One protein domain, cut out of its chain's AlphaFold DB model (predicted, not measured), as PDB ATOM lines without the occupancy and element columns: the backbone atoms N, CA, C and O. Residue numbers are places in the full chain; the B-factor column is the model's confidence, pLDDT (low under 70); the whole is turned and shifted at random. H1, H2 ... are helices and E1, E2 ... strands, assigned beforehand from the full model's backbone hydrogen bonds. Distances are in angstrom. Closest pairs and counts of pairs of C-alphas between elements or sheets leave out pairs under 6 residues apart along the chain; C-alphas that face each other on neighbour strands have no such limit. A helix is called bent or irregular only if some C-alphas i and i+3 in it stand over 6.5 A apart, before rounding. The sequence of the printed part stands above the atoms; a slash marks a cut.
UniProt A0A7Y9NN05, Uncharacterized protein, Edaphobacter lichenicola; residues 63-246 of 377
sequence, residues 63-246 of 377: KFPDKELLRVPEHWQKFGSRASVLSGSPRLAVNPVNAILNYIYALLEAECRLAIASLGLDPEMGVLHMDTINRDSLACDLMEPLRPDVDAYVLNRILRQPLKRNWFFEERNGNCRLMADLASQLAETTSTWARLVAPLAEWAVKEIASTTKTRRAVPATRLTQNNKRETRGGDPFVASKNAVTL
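What this domain is: This is residues 63 to 246 of the 377 residues of an uncharacterized protein of Edaphobacter lichenicola (UniProt A0A7Y9NN05). A long helix, H2, runs through the middle of an elongated body, with H3, H4, H5 and H6 packed crosswise round it and the small hairpin E1 E2 near its beginning. H1 lies beyond that end; H6 runs on past the other to residues 211 to 216, which stick out, and after H7 the tail folds back. The 184 printed residues hold seven named helices and two antiparallel strands, in the order H1 H2 H3 H4 E1 E2 H5 H6 H7, mostly helix. The whole is only just loose, close to compact, with a radius of gyration of the C-alphas of 19.3 A and spans of 65 by 39 by 23 A.

Where its parts are: Find C-alpha 66 at (31.421, -50.762, 73.943), where H1, residues 66 to 71, begins; it is irregular, C-alphas 67 and 70 being 7.2 A apart. H2, residues 96 to 118, runs 33.2 A from (20.487, -53.186, 61.494). Next come H3, 137 to 143, H4, 147 to 160, 20.0 A, E1, 168 to 170, E2, 176 to 178, and H5, 180 to 187. H6, 190 to 211, spans 31.5 A, with a kink of 32 degrees near 197, and is only just irregular, C-alphas 196 and 199 being 6.6 A apart. H7, 226 to 231, ends at (32.620, -35.474, 19.790).

How they stand to each other: Start at the hub, H2: its residues 107 to 116 touch H6, closest C-alphas Glu 111 and Ala 194, 5.4 A, at a steep tilt of 48 degrees. Its residues 97 to 105 touch H4, closest C-alphas Leu 101 and Val 154, 7.0 A, at 36 degrees, only just steep. In the hairpin E1 E2, N 169 and O 177 are 2.9 A apart, within hydrogen-bond range. H2, H3, H4 and H7 have every O i to N i+4 pair within range, H5 3 of 4, H6 16 of 18, and H1 0 of 2, with 2 of 3 O i to N i+3 pairs.

The domain as a whole: The C-alphas farthest apart, Leu 70 and Arg 215, are 66.1 A apart. The printed part has no cut; the links H1 to H2, H2 to H3 and H6 to H7 are long. Look for pLDDT under 70 at residues 213 to 220 and 238 to 246.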
ATOM      1  N   LYS A  63      29.710 -54.258  64.580       93.25
ATOM      2  CA  LYS A  63      30.322 -53.566  65.714       93.25
ATOM      3  C   LYS A  63      29.413 -52.441  66.208       93.25
ATOM      4  O   LYS A  63      28.862 -51.696  65.400       93.25
ATOM      5  N   PHE A  64      29.340 -52.282  67.522       94.31
ATOM      6  CA  PHE A  64      28.750 -51.137  68.216       94.31
ATOM      7  C   PHE A  64      29.769 -50.618  69.239       94.31
ATOM      8  O   PHE A  64      30.624 -51.403  69.654       94.31
ATOM      9  N   PRO A  65      29.715 -49.339  69.653       92.06
ATOM     10  CA  PRO A  65      30.578 -48.837  70.713       92.06
ATOM     11  C   PRO A  65      30.378 -49.625  72.010       92.06
ATOM     12  O   PRO A  65      29.237 -49.889  72.393       92.06
ATOM     13  N   ASP A  66      31.462 -49.932  72.726       87.31
ATOM     14  CA  ASP A  66      31.421 -50.762  73.943       87.31
ATOM     15  C   ASP A  66      30.425 -50.238  74.985       87.31
ATOM     16  O   ASP A  66      29.683 -50.996  75.611       87.31
ATOM     17  N   LYS A  67      30.344 -48.910  75.119       88.94
ATOM     18  CA  LYS A  67      29.418 -48.229  76.038       88.94
ATOM     19  C   LYS A  67      27.944 -48.462  75.705       88.94
ATOM     20  O   LYS A  67      27.086 -48.277  76.564       88.94
ATOM     21  N   GLU A  68      27.642 -48.820  74.462       90.38
ATOM     22  CA  GLU A  68      26.286 -49.048  73.973       90.38
ATOM     23  C   GLU A  68      25.905 -50.532  73.958       90.38
ATOM     24  O   GLU A  68      24.712 -50.822  73.894       90.38
ATOM     25  N   LEU A  69      26.865 -51.461  74.076       89.88
ATOM     26  CA  LEU A  69      26.621 -52.906  73.948       89.88
ATOM     27  C   LEU A  69      25.529 -53.425  74.891       89.88
ATOM     28  O   LEU A  69      24.704 -54.228  74.471       89.88
ATOM     29  N   LEU A  70      25.448 -52.906  76.122       90.38
ATOM     30  CA  LEU A  70      24.402 -53.276  77.090       90.38
ATOM     31  C   LEU A  70      22.973 -52.944  76.618       90.38
ATOM     32  O   LEU A  70      22.009 -53.496  77.136       90.38
ATOM     33  N   ARG A  71      22.821 -52.020  75.662       91.81
ATOM     34  CA  ARG A  71      21.532 -51.593  75.090       91.81
ATOM     35  C   ARG A  71      21.290 -52.171  73.691       91.81
ATOM     36  O   ARG A  71      20.246 -51.900  73.091       91.81
ATOM     37  N   VAL A  72      22.257 -52.904  73.144       94.94
ATOM     38  CA  VAL A  72      22.192 -53.510  71.813       94.94
ATOM     39  C   VAL A  72      21.672 -54.942  71.953       94.94
ATOM     40  O   VAL A  72      22.307 -55.744  72.635       94.94
ATOM     41  N   PRO A  73      20.548 -55.295  71.299       94.38
ATOM     42  CA  PRO A  73      20.081 -56.676  71.253       94.38
ATOM     43  C   PRO A  73      21.174 -57.620  70.740       94.38
ATOM     44  O   PRO A  73      21.854 -57.314  69.761       94.38
ATOM     45  N   GLU A  74      21.336 -58.789  71.362       92.69
ATOM     46  CA  GLU A  74      22.396 -59.744  70.996       92.69
ATOM     47  C   GLU A  74      22.341 -60.128  69.509       92.69
ATOM     48  O   GLU A  74      23.359 -60.154  68.815       92.69
ATOM     49  N   HIS A  75      21.129 -60.324  68.985       92.81
ATOM     50  CA  HIS A  75      20.901 -60.691  67.589       92.81
ATOM     51  C   HIS A  75      21.292 -59.592  66.578       92.81
ATOM     52  O   HIS A  75      21.369 -59.874  65.386       92.81
ATOM     53  N   TRP A  76      21.578 -58.359  67.021       95.69
ATOM     54  CA  TRP A  76      22.081 -57.276  66.162       95.69
ATOM     55  C   TRP A  76      23.593 -57.299  65.977       95.69
ATOM     56  O   TRP A  76      24.091 -56.656  65.057       95.69
ATOM     57  N   GLN A  77      24.331 -58.017  66.826       94.81
ATOM     58  CA  GLN A  77      25.798 -58.005  66.838       94.81
ATOM     59  C   GLN A  77      26.418 -58.854  65.712       94.81
ATOM     60  O   GLN A  77      27.633 -58.850  65.506       94.81
ATOM     61  N   LYS A  78      25.593 -59.589  64.960       95.06
ATOM     62  CA  LYS A  78      25.974 -60.357  63.768       95.06
ATOM     63  C   LYS A  78      24.909 -60.178  62.693       95.06
ATOM     64  O   LYS A  78      23.748 -59.936  63.004       95.06
ATOM     65  N   PHE A  79      25.290 -60.334  61.427       95.38
ATOM     66  CA  PHE A  79      24.348 -60.189  60.316       95.38
ATOM     67  C   PHE A  79      23.223 -61.239  60.322       95.38
ATOM     68  O   PHE A  79      22.048 -60.896  60.209       95.38
ATOM     69  N   GLY A  80      23.561 -62.528  60.425       93.06
ATOM     70  CA  GLY A  80      22.572 -63.602  60.333       93.06
ATOM     71  C   GLY A  80      22.137 -63.903  58.892       93.06
ATOM     72  O   GLY A  80      22.885 -64.504  58.135       93.06
ATOM     73  N   SER A  81      20.904 -63.577  58.511       93.31
ATOM     74  CA  SER A  81      20.353 -63.926  57.192       93.31
ATOM     75  C   SER A  81      19.783 -62.704  56.490       93.31
ATOM     76  O   SER A  81      19.258 -61.796  57.134       93.31
ATOM     77  N   ARG A  82      19.830 -62.710  55.153       95.12
ATOM     78  CA  ARG A  82      19.129 -61.723  54.327       95.12
ATOM     79  C   ARG A  82      17.610 -61.897  54.383       95.12
ATOM     80  O   ARG A  82      16.882 -60.912  54.307       95.12
ATOM     81  N   ALA A  83      17.142 -63.139  54.498       92.75
ATOM     82  CA  ALA A  83      15.728 -63.444  54.659       92.75
ATOM     83  C   ALA A  83      15.295 -63.188  56.105       92.75
ATOM     84  O   ALA A  83      15.951 -63.637  57.049       92.75
ATOM     85  N   SER A  84      14.182 -62.477  56.263       90.56
ATOM     86  CA  SER A  84      13.573 -62.209  57.558       90.56
ATOM     87  C   SER A  84      12.969 -63.468  58.157       90.56
ATOM     88  O   SER A  84      12.271 -64.205  57.464       90.56
ATOM     89  N   VAL A  85      13.136 -63.662  59.464       90.00
ATOM     90  CA  VAL A  85      12.378 -64.684  60.202       90.00
ATOM     91  C   VAL A  85      10.892 -64.329  60.328       90.00
ATOM     92  O   VAL A  85      10.081 -65.218  60.553       90.00
ATOM     93  N   LEU A  86      10.522 -63.053  60.142       89.31
ATOM     94  CA  LEU A  86       9.135 -62.588  60.248       89.31
ATOM     95  C   LEU A  86       8.318 -62.877  58.987       89.31
ATOM     96  O   LEU A  86       7.125 -63.144  59.076       89.31
ATOM     97  N   SER A  87       8.943 -62.792  57.810       88.81
ATOM     98  CA  SER A  87       8.241 -62.901  56.521       88.81
ATOM     99  C   SER A  87       8.796 -63.968  55.580       88.81
ATOM    100  O   SER A  87       8.276 -64.122  54.478       88.81
ATOM    101  N   GLY A  88       9.903 -64.630  55.929       88.50
ATOM    102  CA  GLY A  88      10.655 -65.498  55.013       88.50
ATOM    103  C   GLY A  88      11.299 -64.755  53.833       88.50
ATOM    104  O   GLY A  88      11.920 -65.370  52.971       88.50
ATOM    105  N   SER A  89      11.169 -63.426  53.784       89.62
ATOM    106  CA  SER A  89      11.567 -62.577  52.661       89.62
ATOM    107  C   SER A  89      12.440 -61.413  53.143       89.62
ATOM    108  O   SER A  89      12.435 -61.089  54.330       89.62
ATOM    109  N   PRO A  90      13.196 -60.743  52.260       89.69
ATOM    110  CA  PRO A  90      14.075 -59.641  52.658       89.69
ATOM    111  C   PRO A  90      13.357 -58.349  53.097       89.69
ATOM    112  O   PRO A  90      14.025 -57.386  53.476       89.69
ATOM    113  N   ARG A  91      12.018 -58.285  53.017       86.44
ATOM    114  CA  ARG A  91      11.244 -57.037  53.162       86.44
ATOM    115  C   ARG A  91      11.208 -56.495  54.593       86.44
ATOM    116  O   ARG A  91      11.385 -55.296  54.782       86.44
ATOM    117  N   LEU A  92      11.004 -57.359  55.591       93.44
ATOM    118  CA  LEU A  92      10.979 -56.960  57.004       93.44
ATOM    119  C   LEU A  92      12.361 -57.154  57.621       93.44
ATOM    120  O   LEU A  92      12.789 -58.280  57.864       93.44
ATOM    121  N   ALA A  93      13.087 -56.065  57.851       96.38
ATOM    122  CA  ALA A  93      14.422 -56.154  58.422       96.38
ATOM    123  C   ALA A  93      14.329 -56.577  59.891       96.38
ATOM    124  O   ALA A  93      13.615 -55.959  60.658       96.38
ATOM    125  N   VAL A  94      15.074 -57.601  60.301       95.00
ATOM    126  CA  VAL A  94      15.150 -58.048  61.713       95.00
ATOM    127  C   VAL A  94      16.485 -57.698  62.360       95.00
ATOM    128  O   VAL A  94      16.798 -58.128  63.460       95.00
ATOM    129  N   ASN A  95      17.328 -56.959  61.641       95.88
ATOM    130  CA  ASN A  95      18.609 -56.496  62.143       95.88
ATOM    131  C   ASN A  95      19.038 -55.200  61.427       95.88
ATOM    132  O   ASN A  95      18.540 -54.901  60.333       95.88
ATOM    133  N   PRO A  96      19.994 -54.459  62.013       97.38
ATOM    134  CA  PRO A  96      20.487 -53.186  61.494       97.38
ATOM    135  C   PRO A  96      20.987 -53.237  60.049       97.38
ATOM    136  O   PRO A  96      20.710 -52.341  59.256       97.38
ATOM    137  N   VAL A  97      21.704 -54.297  59.676       97.50
ATOM    138  CA  VAL A  97      22.312 -54.410  58.344       97.50
ATOM    139  C   VAL A  97      21.246 -54.620  57.272       97.50
ATOM    140  O   VAL A  97      21.309 -53.985  56.224       97.50
ATOM    141  N   ASN A  98      20.234 -55.451  57.535       97.62
ATOM    142  CA  ASN A  98      19.085 -55.608  56.643       97.62
ATOM    143  C   ASN A  98      18.303 -54.298  56.492       97.62
ATOM    144  O   ASN A  98      17.855 -53.994  55.388       97.62
ATOM    145  N   ALA A  99      18.169 -53.508  57.562       97.94
ATOM    146  CA  ALA A  99      17.515 -52.202  57.496       97.94
ATOM    147  C   ALA A  99      18.294 -51.234  56.586       97.94
ATOM    148  O   ALA A  99      17.699 -50.585  55.725       97.94
ATOM    149  N   ILE A 100      19.629 -51.203  56.708       98.12
ATOM    150  CA  ILE A 100      20.518 -50.425  55.829       98.12
ATOM    151  C   ILE A 100      20.412 -50.904  54.373       98.12
ATOM    152  O   ILE A 100      20.202 -50.085  53.481       98.12
ATOM    153  N   LEU A 101      20.536 -52.213  54.124       98.12
ATOM    154  CA  LEU A 101      20.454 -52.795  52.778       98.12
ATOM    155  C   LEU A 101      19.114 -52.474  52.114       98.12
ATOM    156  O   LEU A 101      19.099 -52.012  50.980       98.12
ATOM    157  N   ASN A 102      17.997 -52.670  52.823       97.75
ATOM    158  CA  ASN A 102      16.662 -52.364  52.305       97.75
ATOM    159  C   ASN A 102      16.538 -50.894  51.904       97.75
ATOM    160  O   ASN A 102      16.029 -50.600  50.827       97.75
ATOM    161  N   TYR A 103      17.030 -49.985  52.744       98.25
ATOM    162  CA  TYR A 103      16.958 -48.556  52.465       98.25
ATOM    163  C   TYR A 103      17.798 -48.162  51.248       98.25
ATOM    164  O   TYR A 103      17.303 -47.485  50.353       98.25
ATOM    165  N   ILE A 104      19.048 -48.623  51.162       98.00
ATOM    166  CA  ILE A 104      19.915 -48.285  50.025       98.00
ATOM    167  C   ILE A 104      19.426 -48.954  48.738       98.00
ATOM    168  O   ILE A 104      19.489 -48.337  47.679       98.00
ATOM    169  N   TYR A 105      18.890 -50.175  48.803       97.69
ATOM    170  CA  TYR A 105      18.239 -50.777  47.643       97.69
ATOM    171  C   TYR A 105      17.019 -49.972  47.192       97.69
ATOM    172  O   TYR A 105      16.844 -49.829  45.992       97.69
ATOM    173  N   ALA A 106      16.229 -49.396  48.102       97.50
ATOM    174  CA  ALA A 106      15.130 -48.510  47.717       97.50
ATOM    175  C   ALA A 106      15.632 -47.224  47.030       97.50
ATOM    176  O   ALA A 106      15.040 -46.783  46.049       97.50
ATOM    177  N   LEU A 107      16.757 -46.652  47.486       97.88
ATOM    178  CA  LEU A 107      17.406 -45.527  46.796       97.88
ATOM    179  C   LEU A 107      17.899 -45.930  45.398       97.88
ATOM    180  O   LEU A 107      17.669 -45.211  44.432       97.88
ATOM    181  N   LEU A 108      18.549 -47.091  45.278       97.75
ATOM    182  CA  LEU A 108      19.013 -47.622  43.996       97.75
ATOM    183  C   LEU A 108      17.840 -47.877  43.037       97.75
ATOM    184  O   LEU A 108      17.935 -47.550  41.861       97.75
ATOM    185  N   GLU A 109      16.737 -48.433  43.536       97.25
ATOM    186  CA  GLU A 109      15.512 -48.658  42.766       97.25
ATOM    187  C   GLU A 109      14.924 -47.341  42.249       97.25
ATOM    188  O   GLU A 109      14.557 -47.249  41.078       97.25
ATOM    189  N   ALA A 110      14.882 -46.304  43.095       97.38
ATOM    190  CA  ALA A 110      14.447 -44.971  42.695       97.38
ATOM    191  C   ALA A 110      15.314 -44.402  41.564       97.38
ATOM    192  O   ALA A 110      14.771 -43.940  40.562       97.38
ATOM    193  N   GLU A 111      16.639 -44.508  41.671       97.50
ATOM    194  CA  GLU A 111      17.558 -44.065  40.617       97.50
ATOM    195  C   GLU A 111      17.417 -44.885  39.326       97.50
ATOM    196  O   GLU A 111      17.435 -44.314  38.236       97.50
ATOM    197  N   CYS A 112      17.210 -46.204  39.417       96.88
ATOM    198  CA  CYS A 112      16.900 -47.045  38.257       96.88
ATOM    199  C   CYS A 112      15.612 -46.589  37.562       96.88
ATOM    200  O   CYS A 112      15.618 -46.381  36.350       96.88
ATOM    201  N   ARG A 113      14.529 -46.381  38.322       96.19
ATOM    202  CA  ARG A 113      13.237 -45.908  37.800       96.19
ATOM    203  C   ARG A 113      13.379 -44.556  37.098       96.19
ATOM    204  O   ARG A 113      12.920 -44.404  35.970       96.19
ATOM    205  N   LEU A 114      14.060 -43.597  37.732       95.69
ATOM    206  CA  LEU A 114      14.311 -42.270  37.158       95.69
ATOM    207  C   LEU A 114      15.152 -42.349  35.879       95.69
ATOM    208  O   LEU A 114      14.825 -41.691  34.891       95.69
ATOM    209  N   ALA A 115      16.205 -43.170  35.867       95.06
ATOM    210  CA  ALA A 115      17.048 -43.354  34.691       95.06
ATOM    211  C   ALA A 115      16.262 -43.958  33.519       95.06
ATOM    212  O   ALA A 115      16.320 -43.421  32.415       95.06
ATOM    213  N   ILE A 116      15.482 -45.012  33.762       93.75
ATOM    214  CA  ILE A 116      14.631 -45.660  32.755       93.75
ATOM    215  C   ILE A 116      13.617 -44.662  32.180       93.75
ATOM    216  O   ILE A 116      13.575 -44.465  30.964       93.75
ATOM    217  N   ALA A 117      12.879 -43.964  33.049       92.44
ATOM    218  CA  ALA A 117      11.891 -42.970  32.639       92.44
ATOM    219  C   ALA A 117      12.526 -41.821  31.833       92.44
ATOM    220  O   ALA A 117      11.986 -41.397  30.813       92.44
ATOM    221  N   SER A 118      13.716 -41.350  32.228       91.88
ATOM    222  CA  SER A 118      14.437 -40.289  31.507       91.88
ATOM    223  C   SER A 118      14.881 -40.686  30.093       91.88
ATOM    224  O   SER A 118      15.112 -39.817  29.250       91.88
ATOM    225  N   LEU A 119      15.004 -41.992  29.832       90.69
ATOM    226  CA  LEU A 119      15.338 -42.553  28.525       90.69
ATOM    227  C   LEU A 119      14.090 -42.920  27.703       90.69
ATOM    228  O   LEU A 119      14.232 -43.383  26.573       90.69
ATOM    229  N   GLY A 120      12.888 -42.685  28.239       88.56
ATOM    230  CA  GLY A 120      11.615 -42.938  27.561       88.56
ATOM    231  C   GLY A 120      11.188 -44.407  27.537       88.56
ATOM    232  O   GLY A 120      10.375 -44.777  26.694       88.56
ATOM    233  N   LEU A 121      11.745 -45.239  28.420       88.75
ATOM    234  CA  LEU A 121      11.296 -46.615  28.632       88.75
ATOM    235  C   LEU A 121      10.234 -46.677  29.738       88.75
ATOM    236  O   LEU A 121      10.193 -45.809  30.610       88.75
ATOM    237  N   ASP A 122       9.415 -47.728  29.715       90.19
ATOM    238  CA  ASP A 122       8.455 -48.038  30.775       90.19
ATOM    239  C   ASP A 122       9.145 -48.836  31.904       90.19
ATOM    240  O   ASP A 122       9.647 -49.935  31.648       90.19
ATOM    241  N   PRO A 123       9.209 -48.315  33.147       91.50
ATOM    242  CA  PRO A 123       9.782 -49.034  34.283       91.50
ATOM    243  C   PRO A 123       9.074 -50.340  34.654       91.50
ATOM    244  O   PRO A 123       9.710 -51.194  35.278       91.50
ATOM    245  N   GLU A 124       7.798 -50.518  34.306       90.62
ATOM    246  CA  GLU A 124       7.022 -51.702  34.691       90.62
ATOM    247  C   GLU A 124       7.289 -52.920  33.798       90.62
ATOM    248  O   GLU A 124       7.074 -54.042  34.252       90.62
ATOM    249  N   MET A 125       7.823 -52.718  32.585       88.38
ATOM    250  CA  MET A 125       8.045 -53.768  31.580       88.38
ATOM    251  C   MET A 125       9.399 -54.475  31.749       88.38
ATOM    252  O   MET A 125      10.400 -54.104  31.129       88.38
ATOM    253  N   GLY A 126       9.441 -55.498  32.598       86.62
ATOM    254  CA  GLY A 126      10.631 -56.297  32.873       86.62
ATOM    255  C   GLY A 126      11.017 -57.263  31.749       86.62
ATOM    256  O   GLY A 126      10.211 -57.689  30.928       86.62
ATOM    257  N   VAL A 127      12.293 -57.646  31.743       86.25
ATOM    258  CA  VAL A 127      12.863 -58.707  30.900       86.25
ATOM    259  C   VAL A 127      13.072 -59.983  31.721       86.25
ATOM    260  O   VAL A 127      12.677 -61.068  31.301       86.25
ATOM    261  N   LEU A 128      13.702 -59.874  32.897       84.56
ATOM    262  CA  LEU A 128      13.976 -61.008  33.789       84.56
ATOM    263  C   LEU A 128      12.886 -61.174  34.848       84.56
ATOM    264  O   LEU A 128      12.505 -62.303  35.162       84.56
ATOM    265  N   HIS A 129      12.398 -60.083  35.431       82.19
ATOM    266  CA  HIS A 129      11.286 -60.112  36.377       82.19
ATOM    267  C   HIS A 129       9.951 -60.063  35.625       82.19
ATOM    268  O   HIS A 129       9.744 -59.179  34.808       82.19
ATOM    269  N   MET A 130       9.032 -60.996  35.918       77.81
ATOM    270  CA  MET A 130       7.697 -61.000  35.294       77.81
ATOM    271  C   MET A 130       6.923 -59.728  35.625       77.81
ATOM    272  O   MET A 130       6.937 -59.305  36.775       77.81
ATOM    273  N   ASP A 131       6.175 -59.169  34.689       73.75
ATOM    274  CA  ASP A 131       5.391 -57.970  34.976       73.75
ATOM    275  C   ASP A 131       4.323 -58.256  36.040       73.75
ATOM    276  O   ASP A 131       3.614 -59.263  36.009       73.75
ATOM    277  N   THR A 132       4.239 -57.382  37.038       74.44
ATOM    278  CA  THR A 132       3.210 -57.438  38.078       74.44
ATOM    279  C   THR A 132       2.714 -56.029  38.327       74.44
ATOM    280  O   THR A 132       3.532 -55.117  38.396       74.44
ATOM    281  N   ILE A 133       1.403 -55.870  38.514       74.69
ATOM    282  CA  ILE A 133       0.760 -54.570  38.749       74.69
ATOM    283  C   ILE A 133       1.497 -53.800  39.860       74.69
ATOM    284  O   ILE A 133       1.730 -54.352  40.941       74.69
ATOM    285  N   ASN A 134       1.822 -52.530  39.594       77.44
ATOM    286  CA  ASN A 134       2.516 -51.610  40.504       77.44
ATOM    287  C   ASN A 134       3.931 -52.059  40.919       77.44
ATOM    288  O   ASN A 134       4.376 -51.761  42.032       77.44
ATOM    289  N   ARG A 135       4.638 -52.808  40.064       83.94
ATOM    290  CA  ARG A 135       6.060 -53.109  40.252       83.94
ATOM    291  C   ARG A 135       6.850 -52.638  39.051       83.94
ATOM    292  O   ARG A 135       6.644 -53.125  37.946       83.94
ATOM    293  N   ASP A 136       7.852 -51.811  39.310       90.62
ATOM    294  CA  ASP A 136       8.835 -51.405  38.312       90.62
ATOM    295  C   ASP A 136       9.802 -52.565  37.986       90.62
ATOM    296  O   ASP A 136      10.961 -52.580  38.415       90.62
ATOM    297  N   SER A 137       9.321 -53.596  37.281       92.88
ATOM    298  CA  SER A 137      10.083 -54.821  36.998       92.88
ATOM    299  C   SER A 137      11.363 -54.549  36.206       92.88
ATOM    300  O   SER A 137      12.397 -55.146  36.515       92.88
ATOM    301  N   LEU A 138      11.352 -53.598  35.267       93.38
ATOM    302  CA  LEU A 138      12.563 -53.192  34.551       93.38
ATOM    303  C   LEU A 138      13.549 -52.466  35.468       93.38
ATOM    304  O   LEU A 138      14.763 -52.634  35.339       93.38
ATOM    305  N   ALA A 139      13.049 -51.679  36.426       95.06
ATOM    306  CA  ALA A 139      13.911 -51.069  37.432       95.06
ATOM    307  C   ALA A 139      14.568 -52.148  38.300       95.06
ATOM    308  O   ALA A 139      15.781 -52.092  38.499       95.06
ATOM    309  N   CYS A 140      13.819 -53.168  38.738       93.62
ATOM    310  CA  CYS A 140      14.379 -54.324  39.444       93.62
ATOM    311  C   CYS A 140      15.454 -55.043  38.616       93.62
ATOM    312  O   CYS A 140      16.523 -55.333  39.151       93.62
ATOM    313  N   ASP A 141      15.224 -55.272  37.320       94.50
ATOM    314  CA  ASP A 141      16.223 -55.864  36.419       94.50
ATOM    315  C   ASP A 141      17.507 -55.033  36.360       94.50
ATOM    316  O   ASP A 141      18.617 -55.563  36.479       94.50
ATOM    317  N   LEU A 142      17.361 -53.712  36.230       95.31
ATOM    318  CA  LEU A 142      18.479 -52.780  36.148       95.31
ATOM    319  C   LEU A 142      19.257 -52.668  37.468       95.31
ATOM    320  O   LEU A 142      20.454 -52.381  37.455       95.31
ATOM    321  N   MET A 143      18.612 -52.932  38.607       96.38
ATOM    322  CA  MET A 143      19.297 -53.004  39.899       96.38
ATOM    323  C   MET A 143      20.237 -54.204  39.990       96.38
ATOM    324  O   MET A 143      21.255 -54.108  40.677       96.38
ATOM    325  N   GLU A 144      19.917 -55.333  39.345       96.19
ATOM    326  CA  GLU A 144      20.620 -56.604  39.564       96.19
ATOM    327  C   GLU A 144      22.149 -56.496  39.402       96.19
ATOM    328  O   GLU A 144      22.862 -56.921  40.317       96.19
ATOM    329  N   PRO A 145      22.698 -55.868  38.341       96.00
ATOM    330  CA  PRO A 145      24.144 -55.687  38.189       96.00
ATOM    331  C   PRO A 145      24.804 -54.816  39.266       96.00
ATOM    332  O   PRO A 145      26.013 -54.922  39.458       96.00
ATOM    333  N   LEU A 146      24.037 -53.949  39.935       96.50
ATOM    334  CA  LEU A 146      24.527 -52.937  40.878       96.50
ATOM    335  C   LEU A 146      24.320 -53.326  42.346       96.50
ATOM    336  O   LEU A 146      24.980 -52.762  43.221       96.50
ATOM    337  N   ARG A 147      23.460 -54.313  42.637       96.44
ATOM    338  CA  ARG A 147      23.287 -54.853  44.000       96.44
ATOM    339  C   ARG A 147      24.626 -55.191  44.677       96.44
ATOM    340  O   ARG A 147      24.794 -54.782  45.823       96.44
ATOM    341  N   PRO A 148      25.614 -55.822  44.009       97.19
ATOM    342  CA  PRO A 148      26.893 -56.122  44.651       97.19
ATOM    343  C   PRO A 148      27.719 -54.879  45.013       97.19
ATOM    344  O   PRO A 148      28.539 -54.933  45.926       97.19
ATOM    345  N   ASP A 149      27.543 -53.750  44.320       95.94
ATOM    346  CA  ASP A 149      28.233 -52.506  44.679       95.94
ATOM    347  C   ASP A 149      27.595 -51.852  45.919       95.94
ATOM    348  O   ASP A 149      28.319 -51.344  46.782       95.94
ATOM    349  N   VAL A 150      26.267 -51.943  46.073       96.81
ATOM    350  CA  VAL A 150      25.567 -51.580  47.324       96.81
ATOM    351  C   VAL A 150      26.035 -52.466  48.477       96.81
ATOM    352  O   VAL A 150      26.379 -51.973  49.550       96.81
ATOM    353  N   ASP A 151      26.107 -53.769  48.241       97.44
ATOM    354  CA  ASP A 151      26.556 -54.750  49.220       97.44
ATOM    355  C   ASP A 151      27.981 -54.467  49.709       97.44
ATOM    356  O   ASP A 151      28.241 -54.436  50.914       97.44
ATOM    357  N   ALA A 152      28.899 -54.203  48.772       95.50
ATOM    358  CA  ALA A 152      30.274 -53.819  49.070       95.50
ATOM    359  C   ALA A 152      30.327 -52.543  49.917       95.50
ATOM    360  O   ALA A 152      31.089 -52.475  50.883       95.50
ATOM    361  N   TYR A 153      29.512 -51.538  49.579       94.62
ATOM    362  CA  TYR A 153      29.411 -50.298  50.344       94.62
ATOM    363  C   TYR A 153      28.947 -50.559  51.785       94.62
ATOM    364  O   TYR A 153      29.572 -50.068  52.730       94.62
ATOM    365  N   VAL A 154      27.906 -51.377  51.969       95.81
ATOM    366  CA  VAL A 154      27.396 -51.722  53.303       95.81
ATOM    367  C   VAL A 154      28.431 -52.503  54.107       95.81
ATOM    368  O   VAL A 154      28.703 -52.117  55.244       95.81
ATOM    369  N   LEU A 155      29.068 -53.532  53.530       94.88
ATOM    370  CA  LEU A 155      30.149 -54.274  54.196       94.88
ATOM    371  C   LEU A 155      31.285 -53.353  54.614       94.88
ATOM    372  O   LEU A 155      31.744 -53.404  55.753       94.88
ATOM    373  N   ASN A 156      31.730 -52.490  53.701       91.12
ATOM    374  CA  ASN A 156      32.804 -51.552  53.975       91.12
ATOM    375  C   ASN A 156      32.464 -50.657  55.170       91.12
ATOM    376  O   ASN A 156      33.304 -50.473  56.050       91.12
ATOM    377  N   ARG A 157      31.224 -50.159  55.233       90.94
ATOM    378  CA  ARG A 157      30.752 -49.314  56.328       90.94
ATOM    379  C   ARG A 157      30.721 -50.067  57.657       90.94
ATOM    380  O   ARG A 157      31.346 -49.605  58.608       90.94
ATOM    381  N   ILE A 158      30.061 -51.226  57.722       93.00
ATOM    382  CA  ILE A 158      29.876 -51.961  58.989       93.00
ATOM    383  C   ILE A 158      31.172 -52.590  59.520       93.00
ATOM    384  O   ILE A 158      31.327 -52.750  60.728       93.00
ATOM    385  N   LEU A 159      32.117 -52.938  58.637       89.31
ATOM    386  CA  LEU A 159      33.402 -53.516  59.040       89.31
ATOM    387  C   LEU A 159      34.403 -52.455  59.505       89.31
ATOM    388  O   LEU A 159      35.277 -52.755  60.322       89.31
ATOM    389  N   ARG A 160      34.304 -51.226  58.983       85.81
ATOM    390  CA  ARG A 160      35.231 -50.133  59.314       85.81
ATOM    391  C   ARG A 160      34.757 -49.264  60.467       85.81
ATOM    392  O   ARG A 160      35.599 -48.690  61.148       85.81
ATOM    393  N   GLN A 161      33.449 -49.124  60.657       85.25
ATOM    394  CA  GLN A 161      32.889 -48.166  61.605       85.25
ATOM    395  C   GLN A 161      31.821 -48.824  62.476       85.25
ATOM    396  O   GLN A 161      30.896 -49.431  61.932       85.25
ATOM    397  N   PRO A 162      31.910 -48.698  63.816       90.88
ATOM    398  CA  PRO A 162      30.833 -49.133  64.689       90.88
ATOM    399  C   PRO A 162      29.534 -48.383  64.369       90.88
ATOM    400  O   PRO A 162      29.522 -47.166  64.164       90.88
ATOM    401  N   LEU A 163      28.432 -49.124  64.347       94.31
ATOM    402  CA  LEU A 163      27.087 -48.579  64.256       94.31
ATOM    403  C   LEU A 163      26.656 -48.024  65.612       94.31
ATOM    404  O   LEU A 163      27.014 -48.572  66.647       94.31
ATOM    405  N   LYS A 164      25.852 -46.962  65.619       93.12
ATOM    406  CA  LYS A 164      25.264 -46.439  66.858       93.12
ATOM    407  C   LYS A 164      23.927 -47.111  67.131       93.12
ATOM    408  O   LYS A 164      23.113 -47.276  66.222       93.12
ATOM    409  N   ARG A 165      23.652 -47.451  68.387       94.56
ATOM    410  CA  ARG A 165      22.388 -48.066  68.807       94.56
ATOM    411  C   ARG A 165      21.189 -47.170  68.503       94.56
ATOM    412  O   ARG A 165      20.134 -47.687  68.143       94.56
ATOM    413  N   ASN A 166      21.337 -45.853  68.638       94.62
ATOM    414  CA  ASN A 166      20.261 -44.881  68.414       94.62
ATOM    415  C   ASN A 166      19.896 -44.674  66.933       94.62
ATOM    416  O   ASN A 166      18.896 -44.025  66.649       94.62
ATOM    417  N   TRP A 167      20.664 -45.228  65.992       96.81
ATOM    418  CA  TRP A 167      20.326 -45.204  64.568       96.81
ATOM    419  C   TRP A 167      19.217 -46.181  64.186       96.81
ATOM    420  O   TRP A 167      18.741 -46.145  63.051       96.81
ATOM    421  N   PHE A 168      18.808 -47.044  65.115       97.38
ATOM    422  CA  PHE A 168      17.851 -48.106  64.858       97.38
ATOM    423  C   PHE A 168      16.772 -48.147  65.932       97.38
ATOM    424  O   PHE A 168      17.029 -47.928  67.119       97.38
ATOM    425  N   PHE A 169      15.571 -48.516  65.514       95.69
ATOM    426  CA  PHE A 169      14.447 -48.777  66.399       95.69
ATOM    427  C   PHE A 169      13.854 -50.144  66.076       95.69
ATOM    428  O   PHE A 169      13.591 -50.443  64.916       95.69
ATOM    429  N   GLU A 170      13.673 -50.980  67.095       95.94
ATOM    430  CA  GLU A 170      13.017 -52.278  66.950       95.94
ATOM    431  C   GLU A 170      11.547 -52.126  67.329       95.94
ATOM    432  O   GLU A 170      11.220 -51.760  68.460       95.94
ATOM    433  N   GLU A 171      10.657 -52.364  66.371       96.25
ATOM    434  CA  GLU A 171       9.219 -52.426  66.609       96.25
ATOM    435  C   GLU A 171       8.871 -53.653  67.473       96.25
ATOM    436  O   GLU A 171       9.630 -54.616  67.571       96.25
ATOM    437  N   ARG A 172       7.673 -53.666  68.073       94.44
ATOM    438  CA  ARG A 172       7.219 -54.767  68.952       94.44
ATOM    439  C   ARG A 172       7.192 -56.142  68.268       94.44
ATOM    440  O   ARG A 172       7.236 -57.156  68.949       94.44
ATOM    441  N   ASN A 173       7.081 -56.166  66.942       92.31
ATOM    442  CA  ASN A 173       7.093 -57.377  66.120       92.31
ATOM    443  C   ASN A 173       8.517 -57.830  65.728       92.31
ATOM    444  O   ASN A 173       8.639 -58.766  64.946       92.31
ATOM    445  N   GLY A 174       9.574 -57.164  66.210       92.69
ATOM    446  CA  GLY A 174      10.971 -57.458  65.870       92.69
ATOM    447  C   GLY A 174      11.473 -56.796  64.581       92.69
ATOM    448  O   GLY A 174      12.599 -57.041  64.151       92.69
ATOM    449  N   ASN A 175      10.658 -55.967  63.923       96.31
ATOM    450  CA  ASN A 175      11.074 -55.248  62.725       96.31
ATOM    451  C   ASN A 175      11.995 -54.071  63.097       96.31
ATOM    452  O   ASN A 175      11.616 -53.147  63.815       96.31
ATOM    453  N   CYS A 176      13.218 -54.100  62.585       96.81
ATOM    454  CA  CYS A 176      14.255 -53.100  62.762       96.81
ATOM    455  C   CYS A 176      14.105 -51.989  61.709       96.81
ATOM    456  O   CYS A 176      14.231 -52.215  60.504       96.81
ATOM    457  N   ARG A 177      13.855 -50.763  62.167       97.31
ATOM    458  CA  ARG A 177      13.717 -49.551  61.353       97.31
ATOM    459  C   ARG A 177      14.937 -48.652  61.499       97.31
ATOM    460  O   ARG A 177      15.537 -48.576  62.569       97.31
ATOM    461  N   LEU A 178      15.264 -47.932  60.427       97.19
ATOM    462  CA  LEU A 178      16.249 -46.855  60.462       97.19
ATOM    463  C   LEU A 178      15.648 -45.595  61.086       97.19
ATOM    464  O   LEU A 178      14.508 -45.238  60.797       97.19
ATOM    465  N   MET A 179      16.450 -44.900  61.884       97.62
ATOM    466  CA  MET A 179      16.142 -43.564  62.386       97.62
ATOM    467  C   MET A 179      16.642 -42.486  61.414       97.62
ATOM    468  O   MET A 179      17.545 -42.734  60.608       97.62
ATOM    469  N   ALA A 180      16.071 -41.281  61.520       96.06
ATOM    470  CA  ALA A 180      16.326 -40.160  60.609       96.06
ATOM    471  C   ALA A 180      17.823 -39.853  60.427       96.06
ATOM    472  O   ALA A 180      18.283 -39.758  59.296       96.06
ATOM    473  N   ASP A 181      18.598 -39.808  61.515       93.00
ATOM    474  CA  ASP A 181      20.031 -39.485  61.479       93.00
ATOM    475  C   ASP A 181      20.832 -40.352  60.500       93.00
ATOM    476  O   ASP A 181      21.682 -39.851  59.761       93.00
ATOM    477  N   LEU A 182      20.589 -41.668  60.502       95.12
ATOM    478  CA  LEU A 182      21.276 -42.586  59.598       95.12
ATOM    479  C   LEU A 182      20.631 -42.568  58.210       95.12
ATOM    480  O   LEU A 182      21.352 -42.605  57.217       95.12
ATOM    481  N   ALA A 183      19.302 -42.475  58.124       96.75
ATOM    482  CA  ALA A 183      18.592 -42.398  56.850       96.75
ATOM    483  C   ALA A 183      19.036 -41.187  56.007       96.75
ATOM    484  O   ALA A 183      19.278 -41.340  54.810       96.75
ATOM    485  N   SER A 184      19.229 -40.019  56.628       94.50
ATOM    486  CA  SER A 184      19.751 -38.812  55.974       94.50
ATOM    487  C   SER A 184      21.178 -39.011  55.459       94.50
ATOM    488  O   SER A 184      21.438 -38.748  54.290       94.50
ATOM    489  N   GLN A 185      22.078 -39.576  56.273       93.25
ATOM    490  CA  GLN A 185      23.448 -39.890  55.833       93.25
ATOM    491  C   GLN A 185      23.479 -40.898  54.679       93.25
ATOM    492  O   GLN A 185      24.315 -40.813  53.783       93.25
ATOM    493  N   LEU A 186      22.593 -41.898  54.701       95.25
ATOM    494  CA  LEU A 186      22.493 -42.862  53.610       95.25
ATOM    495  C   LEU A 186      21.896 -42.220  52.352       95.25
ATOM    496  O   LEU A 186      22.338 -42.554  51.260       95.25
ATOM    497  N   ALA A 187      20.964 -41.273  52.472       95.75
ATOM    498  CA  ALA A 187      20.402 -40.549  51.331       95.75
ATOM    499  C   ALA A 187      21.442 -39.686  50.589       95.75
ATOM    500  O   ALA A 187      21.332 -39.490  49.383       95.75
ATOM    501  N   GLU A 188      22.515 -39.242  51.248       93.19
ATOM    502  CA  GLU A 188      23.631 -38.553  50.572       93.19
ATOM    503  C   GLU A 188      24.337 -39.448  49.530       93.19
ATOM    504  O   GLU A 188      24.960 -38.960  48.583       93.19
ATOM    505  N   THR A 189      24.200 -40.774  49.655       93.56
ATOM    506  CA  THR A 189      24.779 -41.746  48.714       93.56
ATOM    507  C   THR A 189      24.029 -41.802  47.376       93.56
ATOM    508  O   THR A 189      24.580 -42.323  46.406       93.56
ATOM    509  N   THR A 190      22.826 -41.222  47.276       94.06
ATOM    510  CA  THR A 190      21.951 -41.277  46.088       94.06
ATOM    511  C   THR A 190      22.650 -40.840  44.802       94.06
ATOM    512  O   THR A 190      22.603 -41.547  43.800       94.06
ATOM    513  N   SER A 191      23.420 -39.747  44.838       90.50
ATOM    514  CA  SER A 191      24.191 -39.275  43.674       90.50
ATOM    515  C   SER A 191      25.254 -40.273  43.186       90.50
ATOM    516  O   SER A 191      25.677 -40.246  42.028       90.50
ATOM    517  N   THR A 192      25.724 -41.165  44.059       91.44
ATOM    518  CA  THR A 192      26.641 -42.247  43.683       91.44
ATOM    519  C   THR A 192      25.894 -43.346  42.946       91.44
ATOM    520  O   THR A 192      26.371 -43.786  41.901       91.44
ATOM    521  N   TRP A 193      24.706 -43.726  43.421       94.38
ATOM    522  CA  TRP A 193      23.854 -44.697  42.733       94.38
ATOM    523  C   TRP A 193      23.406 -44.173  41.370       94.38
ATOM    524  O   TRP A 193      23.603 -44.873  40.384       94.38
ATOM    525  N   ALA A 194      22.977 -42.912  41.277       92.81
ATOM    526  CA  ALA A 194      22.643 -42.249  40.015       92.81
ATOM    527  C   ALA A 194      23.769 -42.378  38.971       92.81
ATOM    528  O   ALA A 194      23.550 -42.778  37.826       92.81
ATOM    529  N   ARG A 195      25.017 -42.102  39.382       90.88
ATOM    530  CA  ARG A 195      26.201 -42.205  38.510       90.88
ATOM    531  C   ARG A 195      26.504 -43.636  38.070       90.88
ATOM    532  O   ARG A 195      26.990 -43.810  36.957       90.88
ATOM    533  N   LEU A 196      26.261 -44.634  38.921       92.06
ATOM    534  CA  LEU A 196      26.458 -46.050  38.588       92.06
ATOM    535  C   LEU A 196      25.342 -46.592  37.684       92.06
ATOM    536  O   LEU A 196      25.621 -47.364  36.767       92.06
ATOM    537  N   VAL A 197      24.101 -46.158  37.913       95.00
ATOM    538  CA  VAL A 197      22.922 -46.522  37.116       95.00
ATOM    539  C   VAL A 197      23.015 -45.948  35.708       95.00
ATOM    540  O   VAL A 197      22.760 -46.672  34.750       95.00
ATOM    541  N   ALA A 198      23.428 -44.686  35.559       93.06
ATOM    542  CA  ALA A 198      23.456 -43.972  34.282       93.06
ATOM    543  C   ALA A 198      24.046 -44.776  33.098       93.06
ATOM    544  O   ALA A 198      23.314 -45.024  32.140       93.06
ATOM    545  N   PRO A 199      25.314 -45.240  33.123       91.12
ATOM    546  CA  PRO A 199      25.881 -45.986  31.997       91.12
ATOM    547  C   PRO A 199      25.210 -47.349  31.781       91.12
ATOM    548  O   PRO A 199      25.172 -47.844  30.656       91.12
ATOM    549  N   LEU A 200      24.678 -47.966  32.840       91.56
ATOM    550  CA  LEU A 200      23.988 -49.248  32.742       91.56
ATOM    551  C   LEU A 200      22.614 -49.096  32.078       91.56
ATOM    552  O   LEU A 200      22.267 -49.913  31.230       91.56
ATOM    553  N   ALA A 201      21.870 -48.045  32.425       93.00
ATOM    554  CA  ALA A 201      20.585 -47.710  31.817       93.00
ATOM    555  C   ALA A 201      20.744 -47.413  30.320       93.00
ATOM    556  O   ALA A 201      20.010 -47.947  29.492       93.00
ATOM    557  N   GLU A 202      21.756 -46.617  29.960       91.25
ATOM    558  CA  GLU A 202      22.058 -46.322  28.557       91.25
ATOM    559  C   GLU A 202      22.463 -47.573  27.774       91.25
ATOM    560  O   GLU A 202      22.040 -47.745  26.632       91.25
ATOM    561  N   TRP A 203      23.263 -48.459  28.377       90.19
ATOM    562  CA  TRP A 203      23.587 -49.753  27.780       90.19
ATOM    563  C   TRP A 203      22.323 -50.596  27.563       90.19
ATOM    564  O   TRP A 203      22.118 -51.087  26.458       90.19
ATOM    565  N   ALA A 204      21.443 -50.705  28.563       89.12
ATOM    566  CA  ALA A 204      20.216 -51.496  28.459       89.12
ATOM    567  C   ALA A 204      19.303 -51.005  27.321       89.12
ATOM    568  O   ALA A 204      18.825 -51.812  26.529       89.12
ATOM    569  N   VAL A 205      19.128 -49.686  27.172       87.88
ATOM    570  CA  VAL A 205      18.378 -49.097  26.046       87.88
ATOM    571  C   VAL A 205      19.003 -49.453  24.700       87.88
ATOM    572  O   VAL A 205      18.280 -49.773  23.759       87.88
ATOM    573  N   LYS A 206      20.337 -49.401  24.589       86.69
ATOM    574  CA  LYS A 206      21.049 -49.743  23.349       86.69
ATOM    575  C   LYS A 206      20.850 -51.209  22.964       86.69
ATOM    576  O   LYS A 206      20.614 -51.477  21.791       86.69
ATOM    577  N   GLU A 207      20.894 -52.124  23.930       87.81
ATOM    578  CA  GLU A 207      20.624 -53.550  23.697       87.81
ATOM    579  C   GLU A 207      19.163 -53.807  23.296       87.81
ATOM    580  O   GLU A 207      18.889 -54.545  22.355       87.81
ATOM    581  N   ILE A 208      18.197 -53.156  23.949       85.44
ATOM    582  CA  ILE A 208      16.781 -53.287  23.568       85.44
ATOM    583  C   ILE A 208      16.564 -52.741  22.146       85.44
ATOM    584  O   ILE A 208      15.930 -53.385  21.309       85.44
ATOM    585  N   ALA A 209      17.144 -51.583  21.827       83.50
ATOM    586  CA  ALA A 209      17.031 -50.990  20.499       83.50
ATOM    587  C   ALA A 209      17.688 -51.853  19.405       83.50
ATOM    588  O   ALA A 209      17.122 -51.968  18.320       83.50
ATOM    589  N   SER A 210      18.837 -52.488  19.676       83.50
ATOM    590  CA  SER A 210      19.565 -53.307  18.689       83.50
ATOM    591  C   SER A 210      18.789 -54.554  18.249       83.50
ATOM    592  O   SER A 210      18.945 -55.009  17.117       83.50
ATOM    593  N   THR A 211      17.912 -55.075  19.109       82.00
ATOM    594  CA  THR A 211      17.050 -56.230  18.807       82.00
ATOM    595  C   THR A 211      15.772 -55.857  18.049       82.00
ATOM    596  O   THR A 211      15.071 -56.727  17.527       82.00
ATOM    597  N   THR A 212      15.461 -54.563  17.934       75.75
ATOM    598  CA  THR A 212      14.231 -54.096  17.295       75.75
ATOM    599  C   THR A 212      14.444 -53.910  15.788       75.75
ATOM    600  O   THR A 212      15.313 -53.165  15.352       75.75
ATOM    601  N   LYS A 213      13.597 -54.529  14.950       65.31
ATOM    602  CA  LYS A 213      13.677 -54.428  13.471       65.31
ATOM    603  C   LYS A 213      13.419 -53.021  12.906       65.31
ATOM    604  O   LYS A 213      13.608 -52.793  11.711       65.31
ATOM    605  N   THR A 214      12.939 -52.080  13.718       61.78
ATOM    606  CA  THR A 214      12.681 -50.714  13.257       61.78
ATOM    607  C   THR A 214      14.001 -49.948  13.182       61.78
ATOM    608  O   THR A 214      14.710 -49.824  14.170       61.78
ATOM    609  N   ARG A 215      14.332 -49.392  12.005       53.81
ATOM    610  CA  ARG A 215      15.535 -48.567  11.743       53.81
ATOM    611  C   ARG A 215      15.563 -47.232  12.515       53.81
ATOM    612  O   ARG A 215      16.174 -46.269  12.052       53.81
ATOM    613  N   ARG A 216      14.854 -47.105  13.641       59.25
ATOM    614  CA  ARG A 216      14.948 -45.899  14.464       59.25
ATOM    615  C   ARG A 216      16.369 -45.823  15.001       59.25
ATOM    616  O   ARG A 216      16.866 -46.776  15.590       59.25
ATOM    617  N   ALA A 217      17.021 -44.689  14.749       61.56
ATOM    618  CA  ALA A 217      18.324 -44.403  15.318       61.56
ATOM    619  C   ALA A 217      18.268 -44.632  16.833       61.56
ATOM    620  O   ALA A 217      17.287 -44.249  17.477       61.56
ATOM    621  N   VAL A 218      19.312 -45.263  17.377       63.81
ATOM    622  CA  VAL A 218      19.487 -45.431  18.823       63.81
ATOM    623  C   VAL A 218      19.215 -44.079  19.495       63.81
ATOM    624  O   VAL A 218      19.836 -43.088  19.094       63.81
ATOM    625  N   PRO A 219      18.292 -44.000  20.475       65.38
ATOM    626  CA  PRO A 219      17.970 -42.740  21.127       65.38
ATOM    627  C   PRO A 219      19.244 -42.081  21.655       65.38
ATOM    628  O   PRO A 219      20.071 -42.731  22.296       65.38
ATOM    629  N   ALA A 220      19.420 -40.787  21.382       69.25
ATOM    630  CA  ALA A 220      20.527 -40.040  21.957       69.25
ATOM    631  C   ALA A 220      20.347 -39.990  23.481       69.25
ATOM    632  O   ALA A 220      19.496 -39.261  23.992       69.25
ATOM    633  N   THR A 221      21.144 -40.771  24.206       76.31
ATOM    634  CA  THR A 221      21.076 -40.827  25.663       76.31
ATOM    635  C   THR A 221      21.867 -39.675  26.282       76.31
ATOM    636  O   THR A 221      22.958 -39.317  25.829       76.31
ATOM    637  N   ARG A 222      21.289 -39.032  27.302       80.50
ATOM    638  CA  ARG A 222      21.852 -37.829  27.939       80.50
ATOM    639  C   ARG A 222      22.353 -38.067  29.364       80.50
ATOM    640  O   ARG A 222      22.849 -37.117  29.968       80.50
ATOM    641  N   LEU A 223      22.248 -39.284  29.898       85.19
ATOM    642  CA  LEU A 223      22.590 -39.568  31.294       85.19
ATOM    643  C   LEU A 223      24.097 -39.457  31.537       85.19
ATOM    644  O   LEU A 223      24.524 -38.826  32.500       85.19
ATOM    645  N   THR A 224      24.915 -40.011  30.641       83.38
ATOM    646  CA  THR A 224      26.387 -39.952  30.753       83.38
ATOM    647  C   THR A 224      27.009 -38.799  29.962       83.38
ATOM    648  O   THR A 224      28.155 -38.408  30.214       83.38
ATOM    649  N   GLN A 225      26.257 -38.242  29.003       82.12
ATOM    650  CA  GLN A 225      26.742 -37.283  28.002       82.12
ATOM    651  C   GLN A 225      27.906 -37.835  27.151       82.12
ATOM    652  O   GLN A 225      28.706 -37.054  26.632       82.12
ATOM    653  N   ASN A 226      28.009 -39.161  26.985       80.19
ATOM    654  CA  ASN A 226      29.119 -39.804  26.268       80.19
ATOM    655  C   ASN A 226      29.273 -39.323  24.825       80.19
ATOM    656  O   ASN A 226      30.364 -38.908  24.454       80.19
ATOM    657  N   ASN A 227      28.181 -39.209  24.064       75.25
ATOM    658  CA  ASN A 227      28.237 -38.687  22.692       75.25
ATOM    659  C   ASN A 227      28.847 -37.268  22.632       75.25
ATOM    660  O   ASN A 227      29.586 -36.923  21.711       75.25
ATOM    661  N   LYS A 228      28.575 -36.420  23.636       78.06
ATOM    662  CA  LYS A 228      29.149 -35.068  23.738       78.06
ATOM    663  C   LYS A 228      30.632 -35.091  24.129       78.06
ATOM    664  O   LYS A 228      31.367 -34.181  23.755       78.06
ATOM    665  N   ARG A 229      31.069 -36.082  24.911       80.81
ATOM    666  CA  ARG A 229      32.480 -36.271  25.287       80.81
ATOM    667  C   ARG A 229      33.292 -36.747  24.089       80.81
ATOM    668  O   ARG A 229      34.270 -36.092  23.750       80.81
ATOM    669  N   GLU A 230      32.816 -37.782  23.403       80.25
ATOM    670  CA  GLU A 230      33.462 -38.361  22.220       80.25
ATOM    671  C   GLU A 230      33.613 -37.331  21.092       80.25
ATOM    672  O   GLU A 230      34.701 -37.152  20.557       80.25
ATOM    673  N   THR A 231      32.559 -36.560  20.795       78.12
ATOM    674  CA  THR A 231      32.620 -35.474  19.790       78.12
ATOM    675  C   THR A 231      33.604 -34.357  20.146       78.12
ATOM    676  O   THR A 231      34.068 -33.643  19.261       78.12
ATOM    677  N   ARG A 232      33.943 -34.196  21.429       83.12
ATOM    678  CA  ARG A 232      34.961 -33.253  21.916       83.12
ATOM    679  C   ARG A 232      36.340 -33.902  22.094       83.12
ATOM    680  O   ARG A 232      37.221 -33.257  22.654       83.12
ATOM    681  N   GLY A 233      36.523 -35.151  21.656       78.62
ATOM    682  CA  GLY A 233      37.769 -35.908  21.804       78.62
ATOM    683  C   GLY A 233      38.079 -36.349  23.239       78.62
ATOM    684  O   GLY A 233      39.232 -36.626  23.550       78.62
ATOM    685  N   GLY A 234      37.085 -36.361  24.131       78.19
ATOM    686  CA  GLY A 234      37.231 -36.823  25.510       78.19
ATOM    687  C   GLY A 234      36.853 -38.294  25.683       78.19
ATOM    688  O   GLY A 234      35.995 -38.806  24.964       78.19
ATOM    689  N   ASP A 235      37.442 -38.943  26.688       78.00
ATOM    690  CA  ASP A 235      37.159 -40.344  27.008       78.00
ATOM    691  C   ASP A 235      35.687 -40.576  27.417       78.00
ATOM    692  O   ASP A 235      35.065 -39.701  28.051       78.00
ATOM    693  N   PRO A 236      35.122 -41.767  27.120       74.62
ATOM    694  CA  PRO A 236      33.802 -42.157  27.595       74.62
ATOM    695  C   PRO A 236      33.704 -42.073  29.120       74.62
ATOM    696  O   PRO A 236      34.633 -42.418  29.854       74.62
ATOM    697  N   PHE A 237      32.550 -41.643  29.626       76.38
ATOM    698  CA  PHE A 237      32.265 -41.675  31.052       76.38
ATOM    699  C   PHE A 237      32.266 -43.121  31.543       76.38
ATOM    700  O   PHE A 237      31.365 -43.907  31.244       76.38
ATOM    701  N   VAL A 238      33.263 -43.439  32.359       69.44
ATOM    702  CA  VAL A 238      33.271 -44.621  33.210       69.44
ATOM    703  C   VAL A 238      32.858 -44.158  34.598       69.44
ATOM    704  O   VAL A 238      33.512 -43.297  35.194       69.44
ATOM    705  N   ALA A 239      31.752 -44.694  35.118       66.75
ATOM    706  CA  ALA A 239      31.311 -44.352  36.462       66.75
ATOM    707  C   ALA A 239      32.394 -44.763  37.468       66.75
ATOM    708  O   ALA A 239      32.652 -45.949  37.680       66.75
ATOM    709  N   SER A 240      33.049 -43.775  38.083       60.72
ATOM    710  CA  SER A 240      34.011 -44.060  39.140       60.72
ATOM    711  C   SER A 240      33.269 -44.560  40.374       60.72
ATOM    712  O   SER A 240      32.368 -43.882  40.879       60.72
ATOM    713  N   LYS A 241      33.719 -45.695  40.919       59.84
ATOM    714  CA  LYS A 241      33.331 -46.213  42.239       59.84
ATOM    715  C   LYS A 241      33.935 -45.372  43.366       59.84
ATOM    716  O   LYS A 241      34.486 -45.922  44.316       59.84
ATOM    717  N   ASN A 242      33.915 -44.043  43.241       49.72
ATOM    718  CA  ASN A 242      34.419 -43.166  44.288       49.72
ATOM    719  C   ASN A 242      33.670 -43.516  45.570       49.72
ATOM    720  O   ASN A 242      32.457 -43.320  45.659       49.72
ATOM    721  N   ALA A 243      34.404 -44.076  46.529       52.00
ATOM    722  CA  ALA A 243      33.877 -44.415  47.830       52.00
ATOM    723  C   ALA A 243      33.349 -43.130  48.463       52.00
ATOM    724  O   ALA A 243      34.070 -42.131  48.548       52.00
ATOM    725  N   VAL A 244      32.097 -43.153  48.914       52.72
ATOM    726  CA  VAL A 244      31.614 -42.154  49.866       52.72
ATOM    727  C   VAL A 244      32.645 -42.100  50.986       52.72
ATOM    728  O   VAL A 244      32.989 -43.130  51.571       52.72
ATOM    729  N   THR A 245      33.226 -40.922  51.205       51.69
ATOM    730  CA  THR A 245      34.272 -40.763  52.214       51.69
ATOM    731  C   THR A 245      33.594 -40.816  53.570       51.69
ATOM    732  O   THR A 245      33.032 -39.835  54.043       51.69
ATOM    733  N   LEU A 246      33.580 -42.006  54.161       60.69
ATOM    734  CA  LEU A 246      33.012 -42.217  55.479       60.69
ATOM    735  C   LEU A 246      33.919 -41.548  56.516       60.69
ATOM    736  O   LEU A 246      35.123 -41.802  56.554       60.69
TER     737      LEU A 246